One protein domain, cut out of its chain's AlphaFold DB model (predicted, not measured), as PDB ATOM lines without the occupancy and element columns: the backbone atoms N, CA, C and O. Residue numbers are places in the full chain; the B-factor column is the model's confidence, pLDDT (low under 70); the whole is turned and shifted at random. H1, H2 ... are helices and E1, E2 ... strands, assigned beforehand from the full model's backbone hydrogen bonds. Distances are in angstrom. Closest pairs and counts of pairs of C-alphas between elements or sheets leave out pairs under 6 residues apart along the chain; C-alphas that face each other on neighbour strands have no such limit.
ATOM      1  N   ILE A   7     318.969 258.852 432.583       97.25
ATOM      2  CA  ILE A   7     318.495 257.482 432.385       97.25
ATOM      3  C   ILE A   7     318.157 256.920 433.760       97.25
ATOM      4  O   ILE A   7     319.009 256.889 434.645       97.25
ATOM      5  N   PHE A   8     316.901 256.538 433.936       97.62
ATOM      6  CA  PHE A   8     316.380 255.929 435.150       97.62
ATOM      7  C   PHE A   8     316.260 254.429 434.918       97.62
ATOM      8  O   PHE A   8     315.737 254.013 433.886       97.62
ATOM      9  N   PHE A   9     316.742 253.630 435.863       97.38
ATOM     10  CA  PHE A   9     316.689 252.176 435.778       97.38
ATOM     11  C   PHE A   9     315.740 251.632 436.840       97.38
ATOM     12  O   PHE A   9     315.894 251.944 438.018       97.38
ATOM     13  N   GLU A  10     314.807 250.787 436.416       97.00
ATOM     14  CA  GLU A  10     314.076 249.879 437.296       97.00
ATOM     15  C   GLU A  10     314.575 248.471 436.997       97.00
ATOM     16  O   GLU A  10     314.509 247.999 435.859       97.00
ATOM     17  N   ILE A  11     315.094 247.806 438.019       96.19
ATOM     18  CA  ILE A  11     315.719 246.500 437.873       96.19
ATOM     19  C   ILE A  11     314.968 245.515 438.753       96.19
ATOM     20  O   ILE A  11     314.901 245.693 439.968       96.19
ATOM     21  N   LYS A  12     314.418 244.474 438.131       94.94
ATOM     22  CA  LYS A  12     313.767 243.348 438.797       94.94
ATOM     23  C   LYS A  12     314.630 242.112 438.627       94.94
ATOM     24  O   LYS A  12     315.135 241.860 437.539       94.94
ATOM     25  N   TYR A  13     314.786 241.344 439.696       93.25
ATOM     26  CA  TYR A  13     315.543 240.089 439.662       93.25
ATOM     27  C   TYR A  13     314.658 238.894 439.983       93.25
ATOM     28  O   TYR A  13     314.806 237.841 439.379       93.25
ATOM     29  N   THR A  14     313.756 239.039 440.957       90.56
ATOM     30  CA  THR A  14     312.963 237.911 441.484       90.56
ATOM     31  C   THR A  14     311.508 238.272 441.766       90.56
ATOM     32  O   THR A  14     310.686 237.400 442.047       90.56
ATOM     33  N   GLU A  15     311.161 239.556 441.698       93.44
ATOM     34  CA  GLU A  15     309.817 240.049 441.959       93.44
ATOM     35  C   GLU A  15     308.857 239.624 440.854       93.44
ATOM     36  O   GLU A  15     309.094 239.920 439.691       93.44
ATOM     37  N   ARG A  16     307.742 238.985 441.213       91.12
ATOM     38  CA  ARG A  16     306.765 238.466 440.237       91.12
ATOM     39  C   ARG A  16     305.985 239.553 439.496       91.12
ATOM     40  O   ARG A  16     305.610 239.357 438.349       91.12
ATOM     41  N   ASP A  17     305.727 240.684 440.147       93.19
ATOM     42  CA  ASP A  17     304.850 241.740 439.641       93.19
ATOM     43  C   ASP A  17     305.282 243.120 440.153       93.19
ATOM     44  O   ASP A  17     306.006 243.243 441.145       93.19
ATOM     45  N   PHE A  18     304.786 244.181 439.508       91.31
ATOM     46  CA  PHE A  18     304.908 245.536 440.041       91.31
ATOM     47  C   PHE A  18     304.000 245.719 441.254       91.31
ATOM     48  O   PHE A  18     302.801 245.432 441.215       91.31
ATOM     49  N   GLY A  19     304.561 246.275 442.325       86.94
ATOM     50  CA  GLY A  19     303.811 246.594 443.531       86.94
ATOM     51  C   GLY A  19     302.787 247.710 443.313       86.94
ATOM     52  O   GLY A  19     303.056 248.735 442.675       86.94
ATOM     53  N   LYS A  20     301.610 247.510 443.903       92.06
ATOM     54  CA  LYS A  20     300.533 248.501 443.996       92.06
ATOM     55  C   LYS A  20     300.604 249.217 445.342       92.06
ATOM     56  O   LYS A  20     301.131 248.666 446.307       92.06
ATOM     57  N   ALA A  21     300.050 250.420 445.414       89.19
ATOM     58  CA  ALA A  21     299.858 251.110 446.682       89.19
ATOM     59  C   ALA A  21     298.485 250.769 447.266       89.19
ATOM     60  O   ALA A  21     297.506 250.608 446.534       89.19
ATOM     61  N   LYS A  22     298.406 250.696 448.598       86.88
ATOM     62  CA  LYS A  22     297.113 250.685 449.281       86.88
ATOM     63  C   LYS A  22     296.461 252.048 449.099       86.88
ATOM     64  O   LYS A  22     297.134 253.075 449.128       86.88
ATOM     65  N   ASN A  23     295.143 252.058 448.944       87.19
ATOM     66  CA  ASN A  23     294.398 253.304 448.865       87.19
ATOM     67  C   ASN A  23     294.096 253.863 450.268       87.19
ATOM     68  O   ASN A  23     292.937 253.951 450.675       87.19
ATOM     69  N   ASP A  24     295.153 254.170 451.020       91.19
ATOM     70  CA  ASP A  24     295.084 254.754 452.359       91.19
ATOM     71  C   ASP A  24     295.385 256.262 452.351       91.19
ATOM     72  O   ASP A  24     295.844 256.837 451.360       91.19
ATOM     73  N   THR A  25     295.115 256.924 453.476       93.44
ATOM     74  CA  THR A  25     295.252 258.379 453.621       93.44
ATOM     75  C   THR A  25     296.662 258.881 453.300       93.44
ATOM     76  O   THR A  25     296.807 259.977 452.755       93.44
ATOM     77  N   ALA A  26     297.702 258.098 453.605       93.81
ATOM     78  CA  ALA A  26     299.083 258.494 453.354       93.81
ATOM     79  C   ALA A  26     299.390 258.501 451.851       93.81
ATOM     80  O   ALA A  26     299.869 259.509 451.330       93.81
ATOM     81  N   HIS A  27     299.030 257.433 451.136       93.38
ATOM     82  CA  HIS A  27     299.268 257.330 449.695       93.38
ATOM     83  C   HIS A  27     298.421 258.319 448.887       93.38
ATOM     84  O   HIS A  27     298.914 258.883 447.910       93.38
ATOM     85  N   ARG A  28     297.179 258.601 449.310       94.38
ATOM     86  CA  ARG A  28     296.366 259.673 448.704       94.38
ATOM     87  C   ARG A  28     297.030 261.034 448.861       94.38
ATOM     88  O   ARG A  28     297.137 261.794 447.901       94.38
ATOM     89  N   LYS A  29     297.525 261.336 450.067       95.56
ATOM     90  CA  LYS A  29     298.237 262.590 450.337       95.56
ATOM     91  C   LYS A  29     299.494 262.710 449.475       95.56
ATOM     92  O   LYS A  29     299.741 263.775 448.917       95.56
ATOM     93  N   GLU A  30     300.259 261.629 449.328       95.06
ATOM     94  CA  GLU A  30     301.436 261.594 448.452       95.06
ATOM     95  C   GLU A  30     301.054 261.800 446.978       95.06
ATOM     96  O   GLU A  30     301.672 262.612 446.285       95.06
ATOM     97  N   PHE A  31     299.986 261.144 446.511       97.00
ATOM     98  CA  PHE A  31     299.450 261.345 445.165       97.00
ATOM     99  C   PHE A  31     299.120 262.812 444.895       97.00
ATOM    100  O   PHE A  31     299.651 263.380 443.943       97.00
ATOM    101  N   TYR A  32     298.295 263.444 445.730       97.38
ATOM    102  CA  TYR A  32     297.870 264.823 445.491       97.38
ATOM    103  C   TYR A  32     299.001 265.845 445.638       97.38
ATOM    104  O   TYR A  32     299.053 266.796 444.857       97.38
ATOM    105  N   ASN A  33     299.909 265.651 446.597       97.19
ATOM    106  CA  ASN A  33     300.928 266.654 446.913       97.19
ATOM    107  C   ASN A  33     302.193 266.528 446.062       97.19
ATOM    108  O   ASN A  33     302.844 267.535 445.802       97.19
ATOM    109  N   ILE A  34     302.560 265.310 445.657       96.00
ATOM    110  CA  ILE A  34     303.831 265.046 444.971       96.00
ATOM    111  C   ILE A  34     303.580 264.670 443.516       96.00
ATOM    112  O   ILE A  34     304.117 265.299 442.606       96.00
ATOM    113  N   TYR A  35     302.754 263.652 443.274       97.31
ATOM    114  CA  TYR A  35     302.666 263.046 441.946       97.31
ATOM    115  C   TYR A  35     301.717 263.778 441.000       97.31
ATOM    116  O   TYR A  35     302.027 263.914 439.819       97.31
ATOM    117  N   LEU A  36     300.582 264.281 441.486       97.12
ATOM    118  CA  LEU A  36     299.587 264.949 440.651       97.12
ATOM    119  C   LEU A  36     300.129 266.213 439.956       97.12
ATOM    120  O   LEU A  36     299.864 266.353 438.759       97.12
ATOM    121  N   PRO A  37     300.896 267.109 440.615       97.25
ATOM    122  CA  PRO A  37     301.519 268.245 439.933       97.25
ATOM    123  C   PRO A  37     302.421 267.801 438.773       97.25
ATOM    124  O   PRO A  37     302.275 268.289 437.654       97.25
ATOM    125  N   ILE A  38     303.268 266.792 439.006       96.94
ATOM    126  CA  ILE A  38     304.176 266.237 437.992       96.94
ATOM    127  C   ILE A  38     303.377 265.608 436.843       96.94
ATOM    128  O   ILE A  38     303.667 265.842 435.671       96.94
ATOM    129  N   LEU A  39     302.342 264.826 437.159       96.75
ATOM    130  CA  LEU A  39     301.488 264.174 436.168       96.75
ATOM    131  C   LEU A  39     300.774 265.187 435.280       96.75
ATOM    132  O   LEU A  39     300.708 264.969 434.071       96.75
ATOM    133  N   LYS A  40     300.247 266.281 435.842       95.94
ATOM    134  CA  LYS A  40     299.557 267.323 435.066       95.94
ATOM    135  C   LYS A  40     300.451 267.864 433.949       95.94
ATOM    136  O   LYS A  40     299.992 267.963 432.814       95.94
ATOM    137  N   GLU A  41     301.726 268.094 434.241       95.62
ATOM    138  CA  GLU A  41     302.707 268.621 433.285       95.62
ATOM    139  C   GLU A  41     303.360 267.546 432.398       95.62
ATOM    140  O   GLU A  41     303.895 267.851 431.328       95.62
ATOM    141  N   ASN A  42     303.316 266.274 432.805       97.19
ATOM    142  CA  ASN A  42     303.965 265.186 432.082       97.19
ATOM    143  C   ASN A  42     303.262 264.897 430.738       97.19
ATOM    144  O   ASN A  42     302.120 264.439 430.699       97.19
ATOM    145  N   LYS A  43     303.960 265.123 429.619       97.81
ATOM    146  CA  LYS A  43     303.438 264.897 428.255       97.81
ATOM    147  C   LYS A  43     303.511 263.442 427.782       97.81
ATOM    148  O   LYS A  43     302.918 263.120 426.762       97.81
ATOM    149  N   SER A  44     304.249 262.594 428.493       98.06
ATOM    150  CA  SER A  44     304.506 261.202 428.110       98.06
ATOM    151  C   SER A  44     303.470 260.206 428.624       98.06
ATOM    152  O   SER A  44     303.481 259.056 428.207       98.06
ATOM    153  N   ILE A  45     302.576 260.627 429.520       98.31
ATOM    154  CA  ILE A  45     301.518 259.786 430.085       98.31
ATOM    155  C   ILE A  45     300.169 260.264 429.553       98.31
ATOM    156  O   ILE A  45     299.823 261.440 429.697       98.31
ATOM    157  N   ARG A  46     299.371 259.343 429.001       98.25
ATOM    158  CA  ARG A  46     298.025 259.637 428.489       98.25
ATOM    159  C   ARG A  46     297.114 260.165 429.597       98.25
ATOM    160  O   ARG A  46     297.090 259.627 430.706       98.25
ATOM    161  N   ILE A  47     296.281 261.158 429.277       97.12
ATOM    162  CA  ILE A  47     295.428 261.870 430.251       97.12
ATOM    163  C   ILE A  47     294.556 260.942 431.115       97.12
ATOM    164  O   ILE A  47     294.464 261.134 432.325       97.12
ATOM    165  N   ARG A  48     294.001 259.870 430.529       97.06
ATOM    166  CA  ARG A  48     293.144 258.889 431.225       97.06
ATOM    167  C   ARG A  48     293.845 258.116 432.353       97.06
ATOM    168  O   ARG A  48     293.171 257.486 433.159       97.06
ATOM    169  N   TRP A  49     295.179 258.136 432.403       97.25
ATOM    170  CA  TRP A  49     295.982 257.478 433.443       97.25
ATOM    171  C   TRP A  49     296.438 258.424 434.554       97.25
ATOM    172  O   TRP A  49     297.077 257.981 435.505       97.25
ATOM    173  N   LYS A  50     296.092 259.714 434.478       96.94
ATOM    174  CA  LYS A  50     296.483 260.736 435.460       96.94
ATOM    175  C   LYS A  50     295.489 260.871 436.623       96.94
ATOM    176  O   LYS A  50     295.344 261.951 437.188       96.94
ATOM    177  N   THR A  51     294.782 259.796 436.964       96.88
ATOM    178  CA  THR A  51     293.837 259.755 438.092       96.88
ATOM    179  C   THR A  51     294.460 259.043 439.289       96.88
ATOM    180  O   THR A  51     295.320 258.179 439.111       96.88
ATOM    181  N   GLU A  52     294.014 259.378 440.504       96.69
ATOM    182  CA  GLU A  52     294.495 258.744 441.743       96.69
ATOM    183  C   GLU A  52     294.361 257.222 441.665       96.69
ATOM    184  O   GLU A  52     295.334 256.494 441.836       96.69
ATOM    185  N   GLU A  53     293.160 256.745 441.339       96.06
ATOM    186  CA  GLU A  53     292.846 255.321 441.282       96.06
ATOM    187  C   GLU A  53     293.789 254.568 440.331       96.06
ATOM    188  O   GLU A  53     294.373 253.546 440.693       96.06
ATOM    189  N   ARG A  54     293.981 255.091 439.113       96.56
ATOM    190  CA  ARG A  54     294.861 254.478 438.109       96.56
ATOM    191  C   ARG A  54     296.316 254.516 438.558       96.56
ATOM    192  O   ARG A  54     297.025 253.531 438.346       96.56
ATOM    193  N   PHE A  55     296.739 255.612 439.184       96.94
ATOM    194  CA  PHE A  55     298.094 255.771 439.690       96.94
ATOM    195  C   PHE A  55     298.395 254.777 440.813       96.94
ATOM    196  O   PHE A  55     299.348 254.011 440.703       96.94
ATOM    197  N   LEU A  56     297.560 254.719 441.855       95.81
ATOM    198  CA  LEU A  56     297.765 253.832 443.005       95.81
ATOM    199  C   LEU A  56     297.676 252.348 442.615       95.81
ATOM    200  O   LEU A  56     298.489 251.537 443.068       95.81
ATOM    201  N   ASN A  57     296.778 251.996 441.688       96.06
ATOM    202  CA  ASN A  57     296.674 250.637 441.148       96.06
ATOM    203  C   ASN A  57     297.886 250.202 440.307       96.06
ATOM    204  O   ASN A  57     298.020 249.012 440.020       96.06
ATOM    205  N   ASN A  58     298.752 251.137 439.906       96.19
ATOM    206  CA  ASN A  58     299.966 250.889 439.124       96.19
ATOM    207  C   ASN A  58     301.174 251.593 439.763       96.19
ATOM    208  O   ASN A  58     302.057 252.069 439.055       96.19
ATOM    209  N   TYR A  59     301.200 251.695 441.095       96.00
ATOM    210  CA  TYR A  59     302.056 252.634 441.823       96.00
ATOM    211  C   TYR A  59     303.540 252.567 441.447       96.00
ATOM    212  O   TYR A  59     304.107 253.577 441.034       96.00
ATOM    213  N   GLN A  60     304.175 251.392 441.536       95.38
ATOM    214  CA  GLN A  60     305.600 251.257 441.200       95.38
ATOM    215  C   GLN A  60     305.892 251.578 439.727       95.38
ATOM    216  O   GLN A  60     306.887 252.230 439.417       95.38
ATOM    217  N   LEU A  61     305.007 251.158 438.822       96.19
ATOM    218  CA  LEU A  61     305.134 251.427 437.394       96.19
ATOM    219  C   LEU A  61     305.016 252.934 437.115       96.19
ATOM    220  O   LEU A  61     305.897 253.530 436.503       96.19
ATOM    221  N   MET A  62     303.960 253.571 437.619       97.56
ATOM    222  CA  MET A  62     303.685 254.986 437.383       97.56
ATOM    223  C   MET A  62     304.751 255.896 437.997       97.56
ATOM    224  O   MET A  62     305.153 256.856 437.347       97.56
ATOM    225  N   ARG A  63     305.269 255.574 439.191       96.56
ATOM    226  CA  ARG A  63     306.381 256.316 439.817       96.56
ATOM    227  C   ARG A  63     307.649 256.333 438.975       96.56
ATOM    228  O   ARG A  63     308.386 257.308 439.025       96.56
ATOM    229  N   ASN A  64     307.885 255.294 438.185       97.62
ATOM    230  CA  ASN A  64     308.986 255.289 437.236       97.62
ATOM    231  C   ASN A  64     308.637 256.081 435.968       97.62
ATOM    232  O   ASN A  64     309.401 256.947 435.546       97.62
ATOM    233  N   LEU A  65     307.457 255.846 435.384       97.88
ATOM    234  CA  LEU A  65     307.054 256.470 434.117       97.88
ATOM    235  C   LEU A  65     306.943 258.001 434.186       97.88
ATOM    236  O   LEU A  65     307.206 258.667 433.186       97.88
ATOM    237  N   ILE A  66     306.617 258.586 435.347       97.31
ATOM    238  CA  ILE A  66     306.567 260.055 435.505       97.31
ATOM    239  C   ILE A  66     307.908 260.743 435.225       97.31
ATOM    240  O   ILE A  66     307.930 261.948 434.971       97.31
ATOM    241  N   HIS A  67     309.018 260.003 435.260       97.12
ATOM    242  CA  HIS A  67     310.336 260.541 434.961       97.12
ATOM    243  C   HIS A  67     310.605 260.695 433.464       97.12
ATOM    244  O   HIS A  67     311.586 261.352 433.119       97.12
ATOM    245  N   ILE A  68     309.769 260.152 432.573       97.88
ATOM    246  CA  ILE A  68     309.936 260.299 431.123       97.88
ATOM    247  C   ILE A  68     309.651 261.745 430.695       97.88
ATOM    248  O   ILE A  68     308.613 262.329 431.008       97.88
ATOM    249  N   ASN A  69     310.599 262.323 429.957       95.88
ATOM    250  CA  ASN A  69     310.483 263.607 429.277       95.88
ATOM    251  C   ASN A  69     311.466 263.666 428.095       95.88
ATOM    252  O   ASN A  69     312.169 262.701 427.813       95.88
ATOM    253  N   LYS A  70     311.537 264.808 427.393       95.44
ATOM    254  CA  LYS A  70     312.346 264.979 426.166       95.44
ATOM    255  C   LYS A  70     313.822 264.573 426.317       95.44
ATOM    256  O   LYS A  70     314.460 264.218 425.333       95.44
ATOM    257  N   TYR A  71     314.368 264.653 427.524       96.06
ATOM    258  CA  TYR A  71     315.764 264.354 427.833       96.06
ATOM    259  C   TYR A  71     315.906 263.238 428.867       96.06
ATOM    260  O   TYR A  71     316.979 263.074 429.445       96.06
ATOM    261  N   SER A  72     314.846 262.486 429.148       97.19
ATOM    262  CA  SER A  72     314.923 261.379 430.090       97.19
ATOM    263  C   SER A  72     314.286 260.107 429.579       97.19
ATOM    264  O   SER A  72     313.281 260.123 428.871       97.19
ATOM    265  N   TYR A  73     314.911 259.007 429.979       98.25
ATOM    266  CA  TYR A  73     314.577 257.652 429.584       98.25
ATOM    267  C   TYR A  73     314.361 256.817 430.832       98.25
ATOM    268  O   TYR A  73     315.037 257.017 431.843       98.25
ATOM    269  N   VAL A  74     313.444 255.867 430.741       98.38
ATOM    270  CA  VAL A  74     313.224 254.845 431.757       98.38
ATOM    271  C   VAL A  74     313.545 253.502 431.122       98.38
ATOM    272  O   VAL A  74     312.989 253.162 430.080       98.38
ATOM    273  N   VAL A  75     314.456 252.758 431.740       98.25
ATOM    274  CA  VAL A  75     314.896 251.435 431.303       98.25
ATOM    275  C   VAL A  75     314.448 250.422 432.337       98.25
ATOM    276  O   VAL A  75     314.815 250.523 433.508       98.25
ATOM    277  N   PHE A  76     313.645 249.456 431.914       97.75
ATOM    278  CA  PHE A  76     313.249 248.331 432.750       97.75
ATOM    279  C   PHE A  76     314.071 247.111 432.363       97.75
ATOM    280  O   PHE A  76     314.146 246.780 431.181       97.75
ATOM    281  N   ILE A  77     314.657 246.456 433.363       97.38
ATOM    282  CA  ILE A  77     315.410 245.210 433.211       97.38
ATOM    283  C   ILE A  77     314.746 244.155 434.090       97.38
ATOM    284  O   ILE A  77     314.568 244.380 435.289       97.38
ATOM    285  N   TYR A  78     314.339 243.033 433.502       96.44
ATOM    286  CA  TYR A  78     313.625 241.967 434.206       96.44
ATOM    287  C   TYR A  78     313.845 240.594 433.546       96.44
ATOM    288  O   TYR A  78     314.200 240.551 432.373       96.44
ATOM    289  N   PRO A  79     313.638 239.468 434.251       95.50
ATOM    290  CA  PRO A  79     313.752 238.135 433.650       95.50
ATOM    291  C   PRO A  79     312.709 237.892 432.545       95.50
ATOM    292  O   PRO A  79     311.552 238.299 432.679       95.50
ATOM    293  N   SER A  80     313.088 237.239 431.448       94.31
ATOM    294  CA  SER A  80     312.224 237.030 430.270       94.31
ATOM    295  C   SER A  80     311.003 236.126 430.534       94.31
ATOM    296  O   SER A  80     309.934 236.257 429.908       94.31
ATOM    297  N   ASP A  81     311.138 235.217 431.493       93.38
ATOM    298  CA  ASP A  81     310.107 234.294 431.962       93.38
ATOM    299  C   ASP A  81     309.059 234.991 432.840       93.38
ATOM    300  O   ASP A  81     307.913 234.540 432.919       93.38
ATOM    301  N   ASN A  82     309.398 236.146 433.417       94.38
ATOM    302  CA  ASN A  82     308.547 236.889 434.329       94.38
ATOM    303  C   ASN A  82     307.358 237.546 433.609       94.38
ATOM    304  O   ASN A  82     307.360 238.726 433.236       94.38
ATOM    305  N   LYS A  83     306.296 236.758 433.412       94.31
ATOM    306  CA  LYS A  83     305.101 237.188 432.675       94.31
ATOM    307  C   LYS A  83     304.344 238.312 433.370       94.31
ATOM    308  O   LYS A  83     303.758 239.130 432.666       94.31
ATOM    309  N   GLY A  84     304.373 238.398 434.699       94.50
ATOM    310  CA  GLY A  84     303.732 239.484 435.445       94.50
ATOM    311  C   GLY A  84     304.330 240.846 435.090       94.50
ATOM    312  O   GLY A  84     303.637 241.737 434.584       94.50
ATOM    313  N   ILE A  85     305.653 240.969 435.235       95.31
ATOM    314  CA  ILE A  85     306.400 242.176 434.858       95.31
ATOM    315  C   ILE A  85     306.330 242.439 433.351       95.31
ATOM    316  O   ILE A  85     306.085 243.578 432.943       95.31
ATOM    317  N   SER A  86     306.500 241.409 432.518       95.69
ATOM    318  CA  SER A  86     306.483 241.554 431.057       95.69
ATOM    319  C   SER A  86     305.129 242.063 430.553       95.69
ATOM    320  O   SER A  86     305.064 243.071 429.845       95.69
ATOM    321  N   ASN A  87     304.025 241.453 430.995       96.50
ATOM    322  CA  ASN A  87     302.678 241.867 430.604       96.50
ATOM    323  C   ASN A  87     302.373 243.295 431.062       96.50
ATOM    324  O   ASN A  87     301.840 244.089 430.284       96.50
ATOM    325  N   ALA A  88     302.733 243.647 432.300       96.50
ATOM    326  CA  ALA A  88     302.540 244.997 432.817       96.50
ATOM    327  C   ALA A  88     303.370 246.039 432.046       96.50
ATOM    328  O   ALA A  88     302.849 247.102 431.713       96.50
ATOM    329  N   SER A  89     304.618 245.720 431.696       96.31
ATOM    330  CA  SER A  89     305.509 246.597 430.923       96.31
ATOM    331  C   SER A  89     305.012 246.799 429.487       96.31
ATOM    332  O   SER A  89     304.923 247.925 428.995       96.31
ATOM    333  N   ILE A  90     304.586 245.725 428.817       96.56
ATOM    334  CA  ILE A  90     303.992 245.803 427.474       96.56
ATOM    335  C   ILE A  90     302.693 246.613 427.512       96.56
ATOM    336  O   ILE A  90     302.470 247.474 426.656       96.56
ATOM    337  N   LYS A  91     301.846 246.381 428.521       96.81
ATOM    338  CA  LYS A  91     300.627 247.163 428.737       96.81
ATOM    339  C   LYS A  91     300.948 248.639 428.948       96.81
ATOM    340  O   LYS A  91     300.292 249.484 428.347       96.81
ATOM    341  N   ALA A  92     301.966 248.962 429.744       97.31
ATOM    342  CA  ALA A  92     302.399 250.333 429.979       97.31
ATOM    343  C   ALA A  92     302.733 251.050 428.668       97.31
ATOM    344  O   ALA A  92     302.181 252.115 428.388       97.31
ATOM    345  N   ARG A  93     303.556 250.410 427.829       97.62
ATOM    346  CA  ARG A  93     303.938 250.929 426.513       97.62
ATOM    347  C   ARG A  93     302.729 251.164 425.604       97.62
ATOM    348  O   ARG A  93     302.678 252.180 424.927       97.62
ATOM    349  N   LYS A  94     301.755 250.247 425.589       97.31
ATOM    350  CA  LYS A  94     300.585 250.323 424.693       97.31
ATOM    351  C   LYS A  94     299.486 251.264 425.186       97.31
ATOM    352  O   LYS A  94     298.783 251.882 424.383       97.31
ATOM    353  N   GLU A  95     299.266 251.312 426.497       97.44
ATOM    354  CA  GLU A  95     298.066 251.909 427.073       97.44
ATOM    355  C   GLU A  95     298.313 253.171 427.888       97.44
ATOM    356  O   GLU A  95     297.401 254.009 427.890       97.44
ATOM    357  N   ILE A  96     299.449 253.267 428.594       98.12
ATOM    358  CA  ILE A  96     299.779 254.339 429.551       98.12
ATOM    359  C   ILE A  96     300.601 255.430 428.877       98.12
ATOM    360  O   ILE A  96     300.300 256.612 429.055       98.12
ATOM    361  N   ILE A  97     301.618 255.031 428.115       98.25
ATOM    362  CA  ILE A  97     302.512 255.955 427.426       98.25
ATOM    363  C   ILE A  97     301.775 256.620 426.263       98.25
ATOM    364  O   ILE A  97     301.021 255.984 425.525       98.25
ATOM    365  N   GLU A  98     301.944 257.934 426.161       98.38
ATOM    366  CA  GLU A  98     301.404 258.751 425.082       98.38
ATOM    367  C   GLU A  98     302.180 258.514 423.784       98.38
ATOM    368  O   GLU A  98     303.392 258.296 423.804       98.38
ATOM    369  N   ASN A  99     301.478 258.577 422.655       97.44
ATOM    370  CA  ASN A  99     302.080 258.297 421.356       97.44
ATOM    371  C   ASN A  99     303.247 259.260 421.072       97.44
ATOM    372  O   ASN A  99     303.146 260.468 421.305       97.44
ATOM    373  N   GLY A 100     304.353 258.727 420.555       97.44
ATOM    374  CA  GLY A 100     305.589 259.467 420.289       97.44
ATOM    375  C   GLY A 100     306.599 259.455 421.444       97.44
ATOM    376  O   GLY A 100     307.711 259.956 421.277       97.44
ATOM    377  N   TRP A 101     306.251 258.875 422.598       98.19
ATOM    378  CA  TRP A 101     307.139 258.751 423.760       98.19
ATOM    379  C   TRP A 101     307.659 257.328 423.995       98.19
ATOM    380  O   TRP A 101     308.451 257.109 424.910       98.19
ATOM    381  N   GLU A 102     307.269 256.353 423.178       96.88
ATOM    382  CA  GLU A 102     307.562 254.930 423.379       96.88
ATOM    383  C   GLU A 102     309.068 254.641 423.413       96.88
ATOM    384  O   GLU A 102     309.519 253.829 424.218       96.88
ATOM    385  N   ASN A 103     309.858 255.365 422.613       97.38
ATOM    386  CA  ASN A 103     311.320 255.229 422.569       97.38
ATOM    387  C   ASN A 103     312.024 255.741 423.838       97.38
ATOM    388  O   ASN A 103     313.210 255.482 424.031       97.38
ATOM    389  N   HIS A 104     311.310 256.453 424.714       98.31
ATOM    390  CA  HIS A 104     311.815 256.849 426.027       98.31
ATOM    391  C   HIS A 104     311.562 255.788 427.108       98.31
ATOM    392  O   HIS A 104     312.073 255.922 428.222       98.31
ATOM    393  N   TYR A 105     310.804 254.737 426.788       98.44
ATOM    394  CA  TYR A 105     310.542 253.609 427.672       98.44
ATOM    395  C   TYR A 105     311.118 252.322 427.094       98.44
ATOM    396  O   TYR A 105     310.531 251.653 426.236       98.44
ATOM    397  N   ILE A 106     312.300 251.980 427.582       97.94
ATOM    398  CA  ILE A 106     313.130 250.901 427.070       97.94
ATOM    399  C   ILE A 106     312.909 249.671 427.944       97.94
ATOM    400  O   ILE A 106     312.934 249.754 429.169       97.94
ATOM    401  N   LEU A 107     312.685 248.532 427.300       97.00
ATOM    402  CA  LEU A 107     312.508 247.246 427.963       97.00
ATOM    403  C   LEU A 107     313.665 246.353 427.541       97.00
ATOM    404  O   LEU A 107     313.903 246.212 426.342       97.00
ATOM    405  N   PHE A 108     314.352 245.778 428.516       96.06
ATOM    406  CA  PHE A 108     315.388 244.773 428.333       96.06
ATOM    407  C   PHE A 108     315.078 243.571 429.208       96.06
ATOM    408  O   PHE A 108     314.597 243.724 430.334       96.06
ATOM    409  N   THR A 109     315.388 242.383 428.703       96.25
ATOM    410  CA  THR A 109     315.463 241.210 429.567       96.25
ATOM    411  C   THR A 109     316.869 241.071 430.140       96.25
ATOM    412  O   THR A 109     317.835 241.608 429.583       96.25
ATOM    413  N   TRP A 110     317.003 240.387 431.275       96.19
ATOM    414  CA  TRP A 110     318.330 240.066 431.796       96.19
ATOM    415  C   TRP A 110     319.110 239.154 430.852       96.19
ATOM    416  O   TRP A 110     320.323 239.296 430.732       96.19
ATOM    417  N   GLU A 111     318.408 238.254 430.179       95.56
ATOM    418  CA  GLU A 111     318.921 237.318 429.195       95.56
ATOM    419  C   GLU A 111     319.547 238.072 428.018       95.56
ATOM    420  O   GLU A 111     320.745 237.927 427.776       95.56
ATOM    421  N   ASP A 112     318.797 238.987 427.388       95.06
ATOM    422  CA  ASP A 112     319.303 239.824 426.289       95.06
ATOM    423  C   ASP A 112     320.509 240.672 426.723       95.06
ATOM    424  O   ASP A 112     321.444 240.913 425.950       95.06
ATOM    425  N   LEU A 113     320.480 241.177 427.964       95.06
ATOM    426  CA  LEU A 113     321.550 242.005 428.504       95.06
ATOM    427  C   LEU A 113     322.820 241.188 428.751       95.06
ATOM    428  O   LEU A 113     323.912 241.651 428.422       95.06
ATOM    429  N   VAL A 114     322.692 239.990 429.325       95.31
ATOM    430  CA  VAL A 114     323.823 239.098 429.600       95.31
ATOM    431  C   VAL A 114     324.435 238.586 428.302       95.31
ATOM    432  O   VAL A 114     325.659 238.617 428.176       95.31
ATOM    433  N   GLU A 115     323.623 238.204 427.312       94.19
ATOM    434  CA  GLU A 115     324.119 237.814 425.989       94.19
ATOM    435  C   GLU A 115     324.975 238.921 425.364       94.19
ATOM    436  O   GLU A 115     326.116 238.682 424.962       94.19
ATOM    437  N   GLN A 116     324.479 240.161 425.367       94.88
ATOM    438  CA  GLN A 116     325.236 241.305 424.857       94.88
ATOM    439  C   GLN A 116     326.483 241.610 425.686       94.88
ATOM    440  O   GLN A 116     327.531 241.924 425.118       94.88
ATOM    441  N   LEU A 117     326.394 241.524 427.015       94.19
ATOM    442  CA  LEU A 117     327.521 241.769 427.909       94.19
ATOM    443  C   LEU A 117     328.660 240.786 427.629       94.19
ATOM    444  O   LEU A 117     329.797 241.216 427.462       94.19
ATOM    445  N   ILE A 118     328.349 239.494 427.500       95.12
ATOM    446  CA  ILE A 118     329.329 238.431 427.240       95.12
ATOM    447  C   ILE A 118     330.155 238.721 425.983       95.12
ATOM    448  O   ILE A 118     331.369 238.547 426.016       95.12
ATOM    449  N   THR A 119     329.541 239.222 424.905       95.31
ATOM    450  CA  THR A 119     330.268 239.549 423.656       95.31
ATOM    451  C   THR A 119     331.298 240.673 423.800       95.31
ATOM    452  O   THR A 119     332.127 240.866 422.915       95.31
ATOM    453  N   ARG A 120     331.239 241.434 424.898       95.62
ATOM    454  CA  ARG A 120     332.104 242.591 425.171       95.62
ATOM    455  C   ARG A 120     333.104 242.335 426.296       95.62
ATOM    456  O   ARG A 120     333.928 243.201 426.581       95.62
ATOM    457  N   LEU A 121     333.007 241.189 426.969       94.94
ATOM    458  CA  LEU A 121     333.917 240.810 428.041       94.94
ATOM    459  C   LEU A 121     335.159 240.134 427.461       94.94
ATOM    460  O   LEU A 121     335.064 239.268 426.600       94.94
ATOM    461  N   ASN A 122     336.324 240.488 428.002       94.88
ATOM    462  CA  ASN A 122     337.607 239.868 427.650       94.88
ATOM    463  C   ASN A 122     338.099 238.866 428.714       94.88
ATOM    464  O   ASN A 122     339.177 238.302 428.573       94.88
ATOM    465  N   SER A 123     337.341 238.668 429.800       96.56
ATOM    466  CA  SER A 123     337.689 237.750 430.892       96.56
ATOM    467  C   SER A 123     336.823 236.498 430.834       96.56
ATOM    468  O   SER A 123     335.605 236.579 431.003       96.56
ATOM    469  N   ASN A 124     337.464 235.340 430.657       95.19
ATOM    470  CA  ASN A 124     336.792 234.039 430.678       95.19
ATOM    471  C   ASN A 124     336.117 233.763 432.028       95.19
ATOM    472  O   ASN A 124     335.041 233.178 432.047       95.19
ATOM    473  N   GLU A 125     336.696 234.232 433.137       96.75
ATOM    474  CA  GLU A 125     336.111 234.091 434.476       96.75
ATOM    475  C   GLU A 125     334.793 234.865 434.596       96.75
ATOM    476  O   GLU A 125     333.788 234.316 435.039       96.75
ATOM    477  N   LEU A 126     334.760 236.120 434.127       96.06
ATOM    478  CA  LEU A 126     333.528 236.916 434.139       96.06
ATOM    479  C   LEU A 126     332.474 236.333 433.196       96.06
ATOM    480  O   LEU A 126     331.295 236.302 433.542       96.06
ATOM    481  N   ILE A 127     332.887 235.861 432.017       96.50
ATOM    482  CA  ILE A 127     331.985 235.190 431.076       96.50
ATOM    483  C   ILE A 127     331.363 233.954 431.734       96.50
ATOM    484  O   ILE A 127     330.145 233.784 431.671       96.50
ATOM    485  N   ASP A 128     332.172 233.119 432.386       96.44
ATOM    486  CA  ASP A 128     331.701 231.915 433.064       96.44
ATOM    487  C   ASP A 128     330.771 232.238 434.235       96.44
ATOM    488  O   ASP A 128     329.714 231.616 434.349       96.44
ATOM    489  N   TYR A 129     331.101 233.245 435.049       96.62
ATOM    490  CA  TYR A 129     330.230 233.712 436.126       96.62
ATOM    491  C   TYR A 129     328.849 234.120 435.595       96.62
ATOM    492  O   TYR A 129     327.827 233.649 436.099       96.62
ATOM    493  N   TYR A 130     328.793 234.956 434.551       95.75
ATOM    494  CA  TYR A 130     327.512 235.413 434.013       95.75
ATOM    495  C   TYR A 130     326.719 234.284 433.348       95.75
ATOM    496  O   TYR A 130     325.514 234.206 433.563       95.75
ATOM    497  N   LYS A 131     327.380 233.389 432.600       93.69
ATOM    498  CA  LYS A 131     326.721 232.255 431.927       93.69
ATOM    499  C   LYS A 131     326.224 231.176 432.879       93.69
ATOM    500  O   LYS A 131     325.247 230.503 432.566       93.69
ATOM    501  N   LYS A 132     326.937 230.941 433.982       94.25
ATOM    502  CA  LYS A 132     326.671 229.816 434.884       94.25
ATOM    503  C   LYS A 132     326.015 230.310 436.159       94.25
ATOM    504  O   LYS A 132     324.852 230.022 436.401       94.25
ATOM    505  N   GLU A 133     326.734 231.066 436.976       95.50
ATOM    506  CA  GLU A 133     326.274 231.413 438.322       95.50
ATOM    507  C   GLU A 133     325.121 232.414 438.305       95.50
ATOM    508  O   GLU A 133     324.083 232.179 438.930       95.50
ATOM    509  N   PHE A 134     325.274 233.513 437.564       94.94
ATOM    510  CA  PHE A 134     324.250 234.551 437.492       94.94
ATOM    511  C   PHE A 134     322.976 234.030 436.818       94.94
ATOM    512  O   PHE A 134     321.894 234.142 437.400       94.94
ATOM    513  N   SER A 135     323.106 233.415 435.636       93.06
ATOM    514  CA  SER A 135     321.972 232.827 434.917       93.06
ATOM    515  C   SER A 135     321.258 231.759 435.742       93.06
ATOM    516  O   SER A 135     320.049 231.858 435.901       93.06
ATOM    517  N   ASN A 136     321.965 230.812 436.373       92.25
ATOM    518  CA  ASN A 136     321.310 229.786 437.200       92.25
ATOM    519  C   ASN A 136     320.549 230.375 438.395       92.25
ATOM    520  O   ASN A 136     319.573 229.795 438.872       92.25
ATOM    521  N   LYS A 137     321.009 231.512 438.926       92.31
ATOM    522  CA  LYS A 137     320.366 232.150 440.072       92.31
ATOM    523  C   LYS A 137     319.098 232.908 439.679       92.31
ATOM    524  O   LYS A 137     318.122 232.859 440.437       92.31
ATOM    525  N   TYR A 138     319.128 233.619 438.551       89.75
ATOM    526  CA  TYR A 138     318.122 234.631 438.211       89.75
ATOM    527  C   TYR A 138     317.306 234.350 436.944       89.75
ATOM    528  O   TYR A 138     316.254 234.964 436.799       89.75
ATOM    529  N   PHE A 139     317.742 233.457 436.053       87.75
ATOM    530  CA  PHE A 139     316.958 233.039 434.885       87.75
ATOM    531  C   PHE A 139     316.226 231.766 435.305       87.75
ATOM    532  O   PHE A 139     316.869 230.782 435.676       87.75
TER     533      PHE A 139
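Overview. This is residues 7 to 139 of the 140 residues of an uncharacterized protein of Bacillus sp. AFS006103 (UniProt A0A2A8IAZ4). A small parallel sheet of three strands has helices H3 and H4 over one face; H1 and H2 lie beyond H3 at one end of the long axis, and the helical hairpin of H5 and H6 makes the other end, where residues 120 to 125 stick out. The 133 printed residues include six named helices and three named strands, in the order E1 H1 H2 H3 E2 H4 E3 H5 H6; the sheet's order is E1 E2 E3, and the class is mixed. The whole is only just loose, close to compact, with a radius of gyration of the C-alphas of 17.0 A, and spans 52 by 31 by 22 A.

Arrangement. Inner strand E2, residues 72 to 78, is parallel to E1, residues 7 to 11, and E3, residues 105 to 109. Within hydrogen-bond range are N 10 and O 75, 2.9 A, and N 106 and O 74, 2.8 A. H3, residues 59 to 65, and H4, residues 83 to 96, are on the same face, each at a height over the sheet of 10.2 A: two layers, helices on one face of a sheet. The closest C-alphas of H3 and E2 are Leu 65 and Val 74, 6.8 A; of H4 and E3, Arg 93 and Tyr 105, 7.2 A. E2, H4 and E3 form a strand-helix-strand unit, parallel neighbour strands joined through a helix, with a right-handed crossover; E1, H1 H2 H3 and E2 form another, with H1 at residues 25 to 41 and H2 at 52 to 56. H1 touches H2 with residues 27 to 32 alone, closest C-alphas Phe 31 and Glu 52, 6.6 A. H5, residues 110 to 118, only grazes the sheet, with its residues 110 to 115. It forms a hairpin with H6, residues 124 to 138, opposite ways at a shallow tilt of 6 degrees, closest C-alphas Ile 118 and Ile 127, 5.7 A. Every O i to N i+4 pair is within hydrogen-bond range in H2, H3, H4 and H5, against 10 of 13 in H1 and 9 of 11 in H6.

Along the chain. E1 begins at C-alpha 7, (318.495, 257.482, 432.385), and H6 ends at C-alpha 138, (318.122, 234.631, 438.211). From first to last C-alpha E2 measures 19.9 A, H1 24.0 A, H4 18.2 A and H6 20.1 A. H1 has a kink of 37 degrees near residue 35.

Size, cuts and confidence. The C-alphas of Thr 25 and Asn 124, the two farthest apart, are 53.3 A apart. The printed part has no cut, and E1 to H1 is a long link of 13 residues. Mean pLDDT of the printed part is 95.7; no printed residue is under 70.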